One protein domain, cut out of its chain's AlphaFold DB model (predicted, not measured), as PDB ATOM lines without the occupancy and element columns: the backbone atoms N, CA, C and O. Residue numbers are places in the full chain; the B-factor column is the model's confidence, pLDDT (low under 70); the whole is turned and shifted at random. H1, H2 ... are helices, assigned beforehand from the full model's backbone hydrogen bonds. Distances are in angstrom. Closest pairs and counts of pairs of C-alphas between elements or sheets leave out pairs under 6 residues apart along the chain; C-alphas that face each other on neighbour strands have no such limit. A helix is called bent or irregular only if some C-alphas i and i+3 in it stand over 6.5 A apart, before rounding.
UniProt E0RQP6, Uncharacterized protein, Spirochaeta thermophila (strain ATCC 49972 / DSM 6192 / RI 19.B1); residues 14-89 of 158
ATOM      1  N   LEU A  14     155.540 178.363  71.102       40.19
ATOM      2  CA  LEU A  14     154.390 178.966  71.785       40.19
ATOM      3  C   LEU A  14     154.622 179.116  73.292       40.19
ATOM      4  O   LEU A  14     154.421 180.201  73.828       40.19
ATOM      5  N   ILE A  15     155.151 178.082  73.957       49.59
ATOM      6  CA  ILE A  15     155.477 178.139  75.391       49.59
ATOM      7  C   ILE A  15     156.550 179.210  75.659       49.59
ATOM      8  O   ILE A  15     156.405 180.002  76.592       49.59
ATOM      9  N   ARG A  16     157.592 179.290  74.816       47.25
ATOM     10  CA  ARG A  16     158.645 180.319  74.914       47.25
ATOM     11  C   ARG A  16     158.110 181.741  74.720       47.25
ATOM     12  O   ARG A  16     158.579 182.634  75.419       47.25
ATOM     13  N   ARG A  17     157.152 181.953  73.807       48.06
ATOM     14  CA  ARG A  17     156.494 183.257  73.594       48.06
ATOM     15  C   ARG A  17     155.685 183.681  74.819       48.06
ATOM     16  O   ARG A  17     155.906 184.772  75.321       48.06
ATOM     17  N   SER A  18     154.847 182.798  75.363       53.91
ATOM     18  CA  SER A  18     154.040 183.093  76.560       53.91
ATOM     19  C   SER A  18     154.874 183.370  77.819       53.91
ATOM     20  O   SER A  18     154.523 184.243  78.599       53.91
ATOM     21  N   TRP A  19     156.024 182.706  78.001       55.41
ATOM     22  CA  TRP A  19     156.939 182.979  79.124       55.41
ATOM     23  C   TRP A  19     157.604 184.358  79.066       55.41
ATOM     24  O   TRP A  19     158.036 184.874  80.093       55.41
ATOM     25  N   ARG A  20     157.720 184.929  77.864       60.62
ATOM     26  CA  ARG A  20     158.366 186.222  77.624       60.62
ATOM     27  C   ARG A  20     157.450 187.406  77.970       60.62
ATOM     28  O   ARG A  20     157.954 188.502  78.163       60.62
ATOM     29  N   ILE A  21     156.141 187.155  78.054       69.69
ATOM     30  CA  ILE A  21     155.079 188.146  78.302       69.69
ATOM     31  C   ILE A  21     154.747 188.254  79.803       69.69
ATOM     32  O   ILE A  21     154.210 189.261  80.242       69.69
ATOM     33  N   LEU A  22     155.094 187.238  80.603       71.50
ATOM     34  CA  LEU A  22     154.871 187.250  82.052       71.50
ATOM     35  C   LEU A  22     155.825 188.221  82.756       71.50
ATOM     36  O   LEU A  22     157.026 188.254  82.465       71.50
ATOM     37  N   SER A  23     155.310 188.935  83.751       77.69
ATOM     38  CA  SER A  23     156.124 189.675  84.712       77.69
ATOM     39  C   SER A  23     157.017 188.728  85.520       77.69
ATOM     40  O   SER A  23     156.759 187.528  85.656       77.69
ATOM     41  N   GLU A  24     158.085 189.264  86.109       78.56
ATOM     42  CA  GLU A  24     159.014 188.459  86.906       78.56
ATOM     43  C   GLU A  24     158.335 187.823  88.132       78.56
ATOM     44  O   GLU A  24     158.643 186.692  88.512       78.56
ATOM     45  N   ARG A  25     157.333 188.506  88.699       72.06
ATOM     46  CA  ARG A  25     156.508 188.003  89.806       72.06
ATOM     47  C   ARG A  25     155.655 186.805  89.381       72.06
ATOM     48  O   ARG A  25     155.607 185.805  90.093       72.06
ATOM     49  N   GLU A  26     155.040 186.863  88.202       78.31
ATOM     50  CA  GLU A  26     154.250 185.751  87.659       78.31
ATOM     51  C   GLU A  26     155.127 184.549  87.302       78.31
ATOM     52  O   GLU A  26     154.758 183.408  87.585       78.31
ATOM     53  N   LYS A  27     156.323 184.778  86.744       77.69
ATOM     54  CA  LYS A  27     157.293 183.702  86.489       77.69
ATOM     55  C   LYS A  27     157.690 182.986  87.778       77.69
ATOM     56  O   LYS A  27     157.688 181.752  87.792       77.69
ATOM     57  N   ARG A  28     158.000 183.729  88.850       78.25
ATOM     58  CA  ARG A  28     158.308 183.152  90.173       78.25
ATOM     59  C   ARG A  28     157.143 182.323  90.696       78.25
ATOM     60  O   ARG A  28     157.336 181.152  91.011       78.25
ATOM     61  N   HIS A  29     155.928 182.863  90.652       81.75
ATOM     62  CA  HIS A  29     154.735 182.153  91.108       81.75
ATOM     63  C   HIS A  29     154.471 180.852  90.322       81.75
ATOM     64  O   HIS A  29     154.138 179.809  90.890       81.75
ATOM     65  N   VAL A  30     154.684 180.859  89.000       81.94
ATOM     66  CA  VAL A  30     154.595 179.644  88.170       81.94
ATOM     67  C   VAL A  30     155.674 178.625  88.548       81.94
ATOM     68  O   VAL A  30     155.401 177.421  88.565       81.94
ATOM     69  N   GLN A  31     156.900 179.068  88.838       84.44
ATOM     70  CA  GLN A  31     157.970 178.173  89.286       84.44
ATOM     71  C   GLN A  31     157.669 177.563  90.655       84.44
ATOM     72  O   GLN A  31     157.850 176.358  90.817       84.44
ATOM     73  N   GLU A  32     157.169 178.351  91.603       86.38
ATOM     74  CA  GLU A  32     156.747 177.888  92.929       86.38
ATOM     75  C   GLU A  32     155.655 176.826  92.821       86.38
ATOM     76  O   GLU A  32     155.814 175.729  93.353       86.38
ATOM     77  N   ARG A  33     154.602 177.076  92.030       84.31
ATOM     78  CA  ARG A  33     153.542 176.081  91.794       84.31
ATOM     79  C   ARG A  33     154.075 174.795  91.168       84.31
ATOM     80  O   ARG A  33     153.645 173.707  91.539       84.31
ATOM     81  N   ARG A  34     155.027 174.895  90.233       84.88
ATOM     82  CA  ARG A  34     155.681 173.719  89.632       84.88
ATOM     83  C   ARG A  34     156.523 172.939  90.637       84.88
ATOM     84  O   ARG A  34     156.571 171.716  90.530       84.88
ATOM     85  N   ARG A  35     157.207 173.622  91.560       87.00
ATOM     86  CA  ARG A  35     157.978 172.985  92.640       87.00
ATOM     87  C   ARG A  35     157.038 172.279  93.610       87.00
ATOM     88  O   ARG A  35     157.160 171.074  93.761       87.00
ATOM     89  N   ALA A  36     156.020 172.976  94.105       89.44
ATOM     90  CA  ALA A  36     155.025 172.406  95.007       89.44
ATOM     91  C   ALA A  36     154.319 171.173  94.411       89.44
ATOM     92  O   ALA A  36     154.207 170.150  95.081       89.44
ATOM     93  N   PHE A  37     153.926 171.219  93.129       89.12
ATOM     94  CA  PHE A  37     153.364 170.043  92.451       89.12
ATOM     95  C   PHE A  37     154.367 168.886  92.393       89.12
ATOM     96  O   PHE A  37     154.004 167.737  92.620       89.12
ATOM     97  N   ARG A  38     155.636 169.171  92.067       87.75
ATOM     98  CA  ARG A  38     156.691 168.152  91.990       87.75
ATOM     99  C   ARG A  38     156.942 167.506  93.347       87.75
ATOM    100  O   ARG A  38     157.113 166.294  93.397       87.75
ATOM    101  N   ASP A  39     156.950 168.292  94.414       89.62
ATOM    102  CA  ASP A  39     157.172 167.800  95.771       89.62
ATOM    103  C   ASP A  39     155.995 166.934  96.230       89.62
ATOM    104  O   ASP A  39     156.202 165.840  96.749       89.62
ATOM    105  N   ALA A  40     154.759 167.361  95.954       89.12
ATOM    106  CA  ALA A  40     153.571 166.550  96.205       89.12
ATOM    107  C   ALA A  40     153.580 165.246  95.383       89.12
ATOM    108  O   ALA A  40     153.295 164.175  95.913       89.12
ATOM    109  N   TYR A  41     153.978 165.312  94.110       88.62
ATOM    110  CA  TYR A  41     154.124 164.135  93.253       88.62
ATOM    111  C   TYR A  41     155.223 163.186  93.749       88.62
ATOM    112  O   TYR A  41     155.068 161.972  93.692       88.62
ATOM    113  N   ARG A  42     156.333 163.719  94.270       86.00
ATOM    114  CA  ARG A  42     157.397 162.907  94.865       86.00
ATOM    115  C   ARG A  42     156.889 162.155  96.094       86.00
ATOM    116  O   ARG A  42     157.094 160.950  96.164       86.00
ATOM    117  N   LYS A  43     156.180 162.840  96.998       87.38
ATOM    118  CA  LYS A  43     155.564 162.225  98.185       87.38
ATOM    119  C   LYS A  43     154.595 161.103  97.812       87.38
ATOM    120  O   LYS A  43     154.614 160.050  98.435       87.38
ATOM    121  N   LEU A  44     153.804 161.296  96.753       88.00
ATOM    122  CA  LEU A  44     152.904 160.265  96.228       88.00
ATOM    123  C   LEU A  44     153.645 158.972  95.843       88.00
ATOM    124  O   LEU A  44     153.111 157.890  96.032       88.00
ATOM    125  N   LEU A  45     154.865 159.072  95.305       84.38
ATOM    126  CA  LEU A  45     155.666 157.912  94.898       84.38
ATOM    127  C   LEU A  45     156.465 157.278  96.048       84.38
ATOM    128  O   LEU A  45     157.061 156.213  95.864       84.38
ATOM    129  N   GLU A  46     156.537 157.926  97.211       84.06
ATOM    130  CA  GLU A  46     157.296 157.427  98.362       84.06
ATOM    131  C   GLU A  46     156.572 156.289  99.099       84.06
ATOM    132  O   GLU A  46     157.248 155.465  99.725       84.06
ATOM    133  N   THR A  47     155.250 156.167  98.929       83.69
ATOM    134  CA  THR A  47     154.399 155.114  99.509       83.69
ATOM    135  C   THR A  47     154.949 153.716  99.239       83.69
ATOM    136  O   THR A  47     155.495 153.435  98.167       83.69
ATOM    137  N   ARG A  48     154.873 152.826 100.231       80.19
ATOM    138  CA  ARG A  48     155.503 151.494 100.151       80.19
ATOM    139  C   ARG A  48     154.540 150.411  99.686       80.19
ATOM    140  O   ARG A  48     154.978 149.487  99.002       80.19
ATOM    141  N   GLU A  49     153.261 150.600  99.982       85.25
ATOM    142  CA  GLU A  49     152.187 149.672  99.656       85.25
ATOM    143  C   GLU A  49     151.242 150.250  98.601       85.25
ATOM    144  O   GLU A  49     151.035 151.463  98.516       85.25
ATOM    145  N   LYS A  50     150.670 149.369  97.775       85.44
ATOM    146  CA  LYS A  50     149.828 149.757  96.632       85.44
ATOM    147  C   LYS A  50     148.520 150.411  97.072       85.44
ATOM    148  O   LYS A  50     148.166 151.463  96.554       85.44
ATOM    149  N   GLU A  51     147.859 149.845  98.076       86.06
ATOM    150  CA  GLU A  51     146.605 150.381  98.626       86.06
ATOM    151  C   GLU A  51     146.795 151.768  99.261       86.06
ATOM    152  O   GLU A  51     145.964 152.664  99.107       86.06
ATOM    153  N   GLU A  52     147.918 151.973  99.953       88.31
ATOM    154  CA  GLU A  52     148.291 153.275 100.514       88.31
ATOM    155  C   GLU A  52     148.567 154.295  99.399       88.31
ATOM    156  O   GLU A  52     148.121 155.441  99.476       88.31
ATOM    157  N   ALA A  53     149.248 153.867  98.333       88.12
ATOM    158  CA  ALA A  53     149.533 154.688  97.163       88.12
ATOM    159  C   ALA A  53     148.253 155.143  96.439       88.12
ATOM    160  O   ALA A  53     148.142 156.301  96.031       88.12
ATOM    161  N   GLU A  54     147.264 154.258  96.320       88.50
ATOM    162  CA  GLU A  54     145.963 154.565  95.723       88.50
ATOM    163  C   GLU A  54     145.174 155.578  96.565       88.50
ATOM    164  O   GLU A  54     144.701 156.582  96.027       88.50
ATOM    165  N   LYS A  55     145.131 155.413  97.893       89.38
ATOM    166  CA  LYS A  55     144.531 156.414  98.799       89.38
ATOM    167  C   LYS A  55     145.253 157.762  98.728       89.38
ATOM    168  O   LYS A  55     144.616 158.819  98.695       89.38
ATOM    169  N   ALA A  56     146.583 157.748  98.664       90.00
ATOM    170  CA  ALA A  56     147.377 158.960  98.496       90.00
ATOM    171  C   ALA A  56     147.098 159.646  97.146       90.00
ATOM    172  O   ALA A  56     147.057 160.877  97.085       90.00
ATOM    173  N   LEU A  57     146.844 158.879  96.078       90.69
ATOM    174  CA  LEU A  57     146.477 159.409  94.763       90.69
ATOM    175  C   LEU A  57     145.120 160.122  94.795       90.69
ATOM    176  O   LEU A  57     144.975 161.180  94.178       90.69
ATOM    177  N   GLU A  58     144.146 159.598  95.538       89.75
ATOM    178  CA  GLU A  58     142.858 160.273  95.741       89.75
ATOM    179  C   GLU A  58     143.015 161.603  96.489       89.75
ATOM    180  O   GLU A  58     142.439 162.619  96.087       89.75
ATOM    181  N   GLY A  59     143.825 161.625  97.553       89.12
ATOM    182  CA  GLY A  59     144.154 162.853  98.282       89.12
ATOM    183  C   GLY A  59     144.861 163.876  97.391       89.12
ATOM    184  O   GLY A  59     144.472 165.046  97.339       89.12
ATOM    185  N   PHE A  60     145.836 163.414  96.608       90.56
ATOM    186  CA  PHE A  60     146.540 164.227  95.623       90.56
ATOM    187  C   PHE A  60     145.579 164.819  94.585       90.56
ATOM    188  O   PHE A  60     145.687 165.998  94.244       90.56
ATOM    189  N   TRP A  61     144.609 164.038  94.102       88.31
ATOM    190  CA  TRP A  61     143.592 164.511  93.164       88.31
ATOM    191  C   TRP A  61     142.724 165.619  93.762       88.31
ATOM    192  O   TRP A  61     142.532 166.650  93.113       88.31
ATOM    193  N   LYS A  62     142.233 165.444  94.994       89.19
ATOM    194  CA  LYS A  62     141.410 166.459  95.673       89.19
ATOM    195  C   LYS A  62     142.143 167.795  95.791       89.19
ATOM    196  O   LYS A  62     141.543 168.845  95.579       89.19
ATOM    197  N   GLU A  63     143.444 167.762  96.069       89.31
ATOM    198  CA  GLU A  63     144.247 168.977  96.197       89.31
ATOM    199  C   GLU A  63     144.637 169.591  94.838       89.31
ATOM    200  O   GLU A  63     144.524 170.804  94.629       89.31
ATOM    201  N   TRP A  64     145.109 168.772  93.896       90.50
ATOM    202  CA  TRP A  64     145.765 169.243  92.671       90.50
ATOM    203  C   TRP A  64     144.900 169.181  91.416       90.50
ATOM    204  O   TRP A  64     145.272 169.771  90.399       90.50
ATOM    205  N   GLY A  65     143.742 168.524  91.453       86.88
ATOM    206  CA  GLY A  65     142.831 168.403  90.311       86.88
ATOM    207  C   GLY A  65     142.394 169.766  89.774       86.88
ATOM    208  O   GLY A  65     142.574 170.053  88.593       86.88
ATOM    209  N   ALA A  66     141.932 170.656  90.656       86.56
ATOM    210  CA  ALA A  66     141.550 172.023  90.288       86.56
ATOM    211  C   ALA A  66     142.762 172.959  90.119       86.56
ATOM    212  O   ALA A  66     142.770 173.839  89.258       86.56
ATOM    213  N   ARG A  67     143.820 172.770  90.922       86.00
ATOM    214  CA  ARG A  67     145.004 173.647  90.911       86.00
ATOM    215  C   ARG A  67     145.925 173.405  89.715       86.00
ATOM    216  O   ARG A  67     146.656 174.316  89.331       86.00
ATOM    217  N   ALA A  68     145.952 172.209  89.137       84.94
ATOM    218  CA  ALA A  68     146.858 171.858  88.044       84.94
ATOM    219  C   ALA A  68     146.228 170.864  87.045       84.94
ATOM    220  O   ALA A  68     146.855 169.859  86.704       84.94
ATOM    221  N   PRO A  69     145.040 171.156  86.482       83.25
ATOM    222  CA  PRO A  69     144.199 170.175  85.788       83.25
ATOM    223  C   PRO A  69     144.915 169.446  84.650       83.25
ATOM    224  O   PRO A  69     144.782 168.238  84.495       83.25
ATOM    225  N   ARG A  70     145.754 170.150  83.878       82.19
ATOM    226  CA  ARG A  70     146.531 169.541  82.784       82.19
ATOM    227  C   ARG A  70     147.587 168.545  83.266       82.19
ATOM    228  O   ARG A  70     147.819 167.547  82.594       82.19
ATOM    229  N   MET A  71     148.264 168.838  84.376       80.12
ATOM    230  CA  MET A  71     149.308 167.962  84.919       80.12
ATOM    231  C   MET A  71     148.671 166.739  85.570       80.12
ATOM    232  O   MET A  71     149.101 165.614  85.333       80.12
ATOM    233  N   THR A  72     147.590 166.963  86.311       84.06
ATOM    234  CA  THR A  72     146.846 165.906  86.985       84.06
ATOM    235  C   THR A  72     146.139 164.984  85.987       84.06
ATOM    236  O   THR A  72     146.183 163.770  86.148       84.06
ATOM    237  N   ALA A  73     145.598 165.511  84.883       85.06
ATOM    238  CA  ALA A  73     145.040 164.690  83.804       85.06
ATOM    239  C   ALA A  73     146.092 163.778  83.144       85.06
ATOM    240  O   ALA A  73     145.822 162.610  82.875       85.06
ATOM    241  N   ALA A  74     147.306 164.291  82.909       83.50
ATOM    242  CA  ALA A  74     148.400 163.499  82.348       83.50
ATOM    243  C   ALA A  74     148.836 162.359  83.286       83.50
ATOM    244  O   ALA A  74     149.177 161.277  82.811       83.50
ATOM    245  N   LEU A  75     148.797 162.599  84.600       83.56
ATOM    246  CA  LEU A  75     149.049 161.576  85.612       83.56
ATOM    247  C   LEU A  75     147.956 160.496  85.597       83.56
ATOM    248  O   LEU A  75     148.258 159.307  85.504       83.56
ATOM    249  N   LEU A  76     146.686 160.911  85.616       84.00
ATOM    250  CA  LEU A  76     145.538 160.002  85.655       84.00
ATOM    251  C   LEU A  76     145.398 159.138  84.400       84.00
ATOM    252  O   LEU A  76     144.956 157.997  84.500       84.00
ATOM    253  N   TRP A  77     145.836 159.631  83.239       84.81
ATOM    254  CA  TRP A  77     145.881 158.845  82.000       84.81
ATOM    255  C   TRP A  77     146.667 157.528  82.144       84.81
ATOM    256  O   TRP A  77     146.472 156.589  81.375       84.81
ATOM    257  N   ARG A  78     147.586 157.451  83.111       80.94
ATOM    258  CA  ARG A  78     148.401 156.262  83.390       80.94
ATOM    259  C   ARG A  78     148.147 155.678  84.782       80.94
ATOM    260  O   ARG A  78     148.973 154.885  85.228       80.94
ATOM    261  N   LYS A  79     147.043 156.038  85.453       82.25
ATOM    262  CA  LYS A  79     146.785 155.673  86.858       82.25
ATOM    263  C   LYS A  79     146.952 154.172  87.129       82.25
ATOM    264  O   LYS A  79     147.646 153.813  88.070       82.25
ATOM    265  N   ASP A  80     146.456 153.317  86.231       82.94
ATOM    266  CA  ASP A  80     146.458 151.857  86.412       82.94
ATOM    267  C   ASP A  80     147.872 151.255  86.406       82.94
ATOM    268  O   ASP A  80     148.092 150.148  86.888       82.94
ATOM    269  N   ARG A  81     148.849 151.981  85.847       84.38
ATOM    270  CA  ARG A  81     150.257 151.563  85.774       84.38
ATOM    271  C   ARG A  81     151.172 152.371  86.686       84.38
ATOM    272  O   ARG A  81     152.373 152.112  86.723       84.38
ATOM    273  N   LEU A  82     150.637 153.373  87.382       85.94
ATOM    274  CA  LEU A  82     151.434 154.335  88.136       85.94
ATOM    275  C   LEU A  82     152.219 153.654  89.262       85.94
ATOM    276  O   LEU A  82     153.379 153.986  89.489       85.94
ATOM    277  N   PHE A  83     151.600 152.663  89.905       88.56
ATOM    278  CA  PHE A  83     152.153 151.952  91.056       88.56
ATOM    279  C   PHE A  83     152.607 150.522  90.751       88.56
ATOM    280  O   PHE A  83     152.999 149.806  91.666       88.56
ATOM    281  N   SER A  84     152.632 150.101  89.480       87.56
ATOM    282  CA  SER A  84     153.082 148.749  89.099       87.56
ATOM    283  C   SER A  84     154.519 148.449  89.539       87.56
ATOM    284  O   SER A  84     154.879 147.297  89.738       87.56
ATOM    285  N   TYR A  85     155.353 149.473  89.743       85.56
ATOM    286  CA  TYR A  85     156.714 149.281  90.250       85.56
ATOM    287  C   TYR A  85     156.754 148.759  91.699       85.56
ATOM    288  O   TYR A  85     157.793 148.263  92.124       85.56
ATOM    289  N   LEU A  86     155.664 148.873  92.472       87.50
ATOM    290  CA  LEU A  86     155.586 148.352  93.842       87.50
ATOM    291  C   LEU A  86     155.548 146.822  93.889       87.50
ATOM    292  O   LEU A  86     155.886 146.249  94.923       87.50
ATOM    293  N   GLU A  87     155.208 146.177  92.775       88.06
ATOM    294  CA  GLU A  87     155.223 144.719  92.609       88.06
ATOM    295  C   GLU A  87     156.648 144.185  92.347       88.06
ATOM    296  O   GLU A  87     156.891 142.984  92.415       88.06
ATOM    297  N   LEU A  88     157.618 145.070  92.076       86.12
ATOM    298  CA  LEU A  88     159.017 144.692  91.861       86.12
ATOM    299  C   LEU A  88     159.737 144.377  93.186       86.12
ATOM    300  O   LEU A  88     159.363 144.911  94.233       86.12
ATOM    301  N   PRO A  89     160.836 143.596  93.168       86.31
ATOM    302  CA  PRO A  89     161.674 143.393  94.351       86.31
ATOM    303  C   PRO A  89     162.229 144.714  94.907       86.31
ATOM    304  O   PRO A  89     162.452 145.665  94.154       86.31
TER     305      PRO A  89
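This is residues 14 to 89 of the 158 residues of an uncharacterized protein of Spirochaeta thermophila (strain ATCC 49972 / DSM 6192 / RI 19.B1) (UniProt E0RQP6). Long helix H2 makes the length; H3 folds back beside its later part, H4 folds back on H3, H1 turns aside at one end of H2, and short H5 and H6 follow toward the other. It is all helix: 76 residues with six named helices, H1 to H6 in order. It is loose, radius of gyration of the C-alphas 15.1 A, spanning 46 by 24 by 20 A.

H2, residues 24 to 46, is 33.1 A long, from C-alpha 24 at (159.014, 188.459, 86.906). H3, residues 50 to 67, is 25.0 A, with a kink of 37 degrees near residue 61; it is irregular, C-alphas 63 and 66 being 7.2 A apart. H1 is residues 14 to 21, 11.3 A; H4, 69 to 76, 10.3 A; H5, 79 to 82; H6, 84 to 87, ending at C-alpha 87 (155.223, 144.719, 92.609).

Hairpin H2 and H3 touch, H2 with residues 37 to 45 alone, opposite ways at a shallow tilt of 16 degrees; the closest C-alphas, of Leu 44 and Ala 56, are 6.1 A apart. Hairpin H3 and H4 touch, H3 with residues 61 to 65 alone; the closest C-alphas, of Gly 65 and Thr 72, are 5.8 A apart. Every O i to N i+4 pair is within hydrogen-bond range in H2 and H4, 3 of 4 in H1, 12 of 14 in H3; H5 and H6 are too short for one.

The C-alphas farthest apart, of Ile 21 and Pro 89, are 48.0 A apart. The printed part has no cut; its links are tight. Residues 14 to 21 have pLDDT under 70.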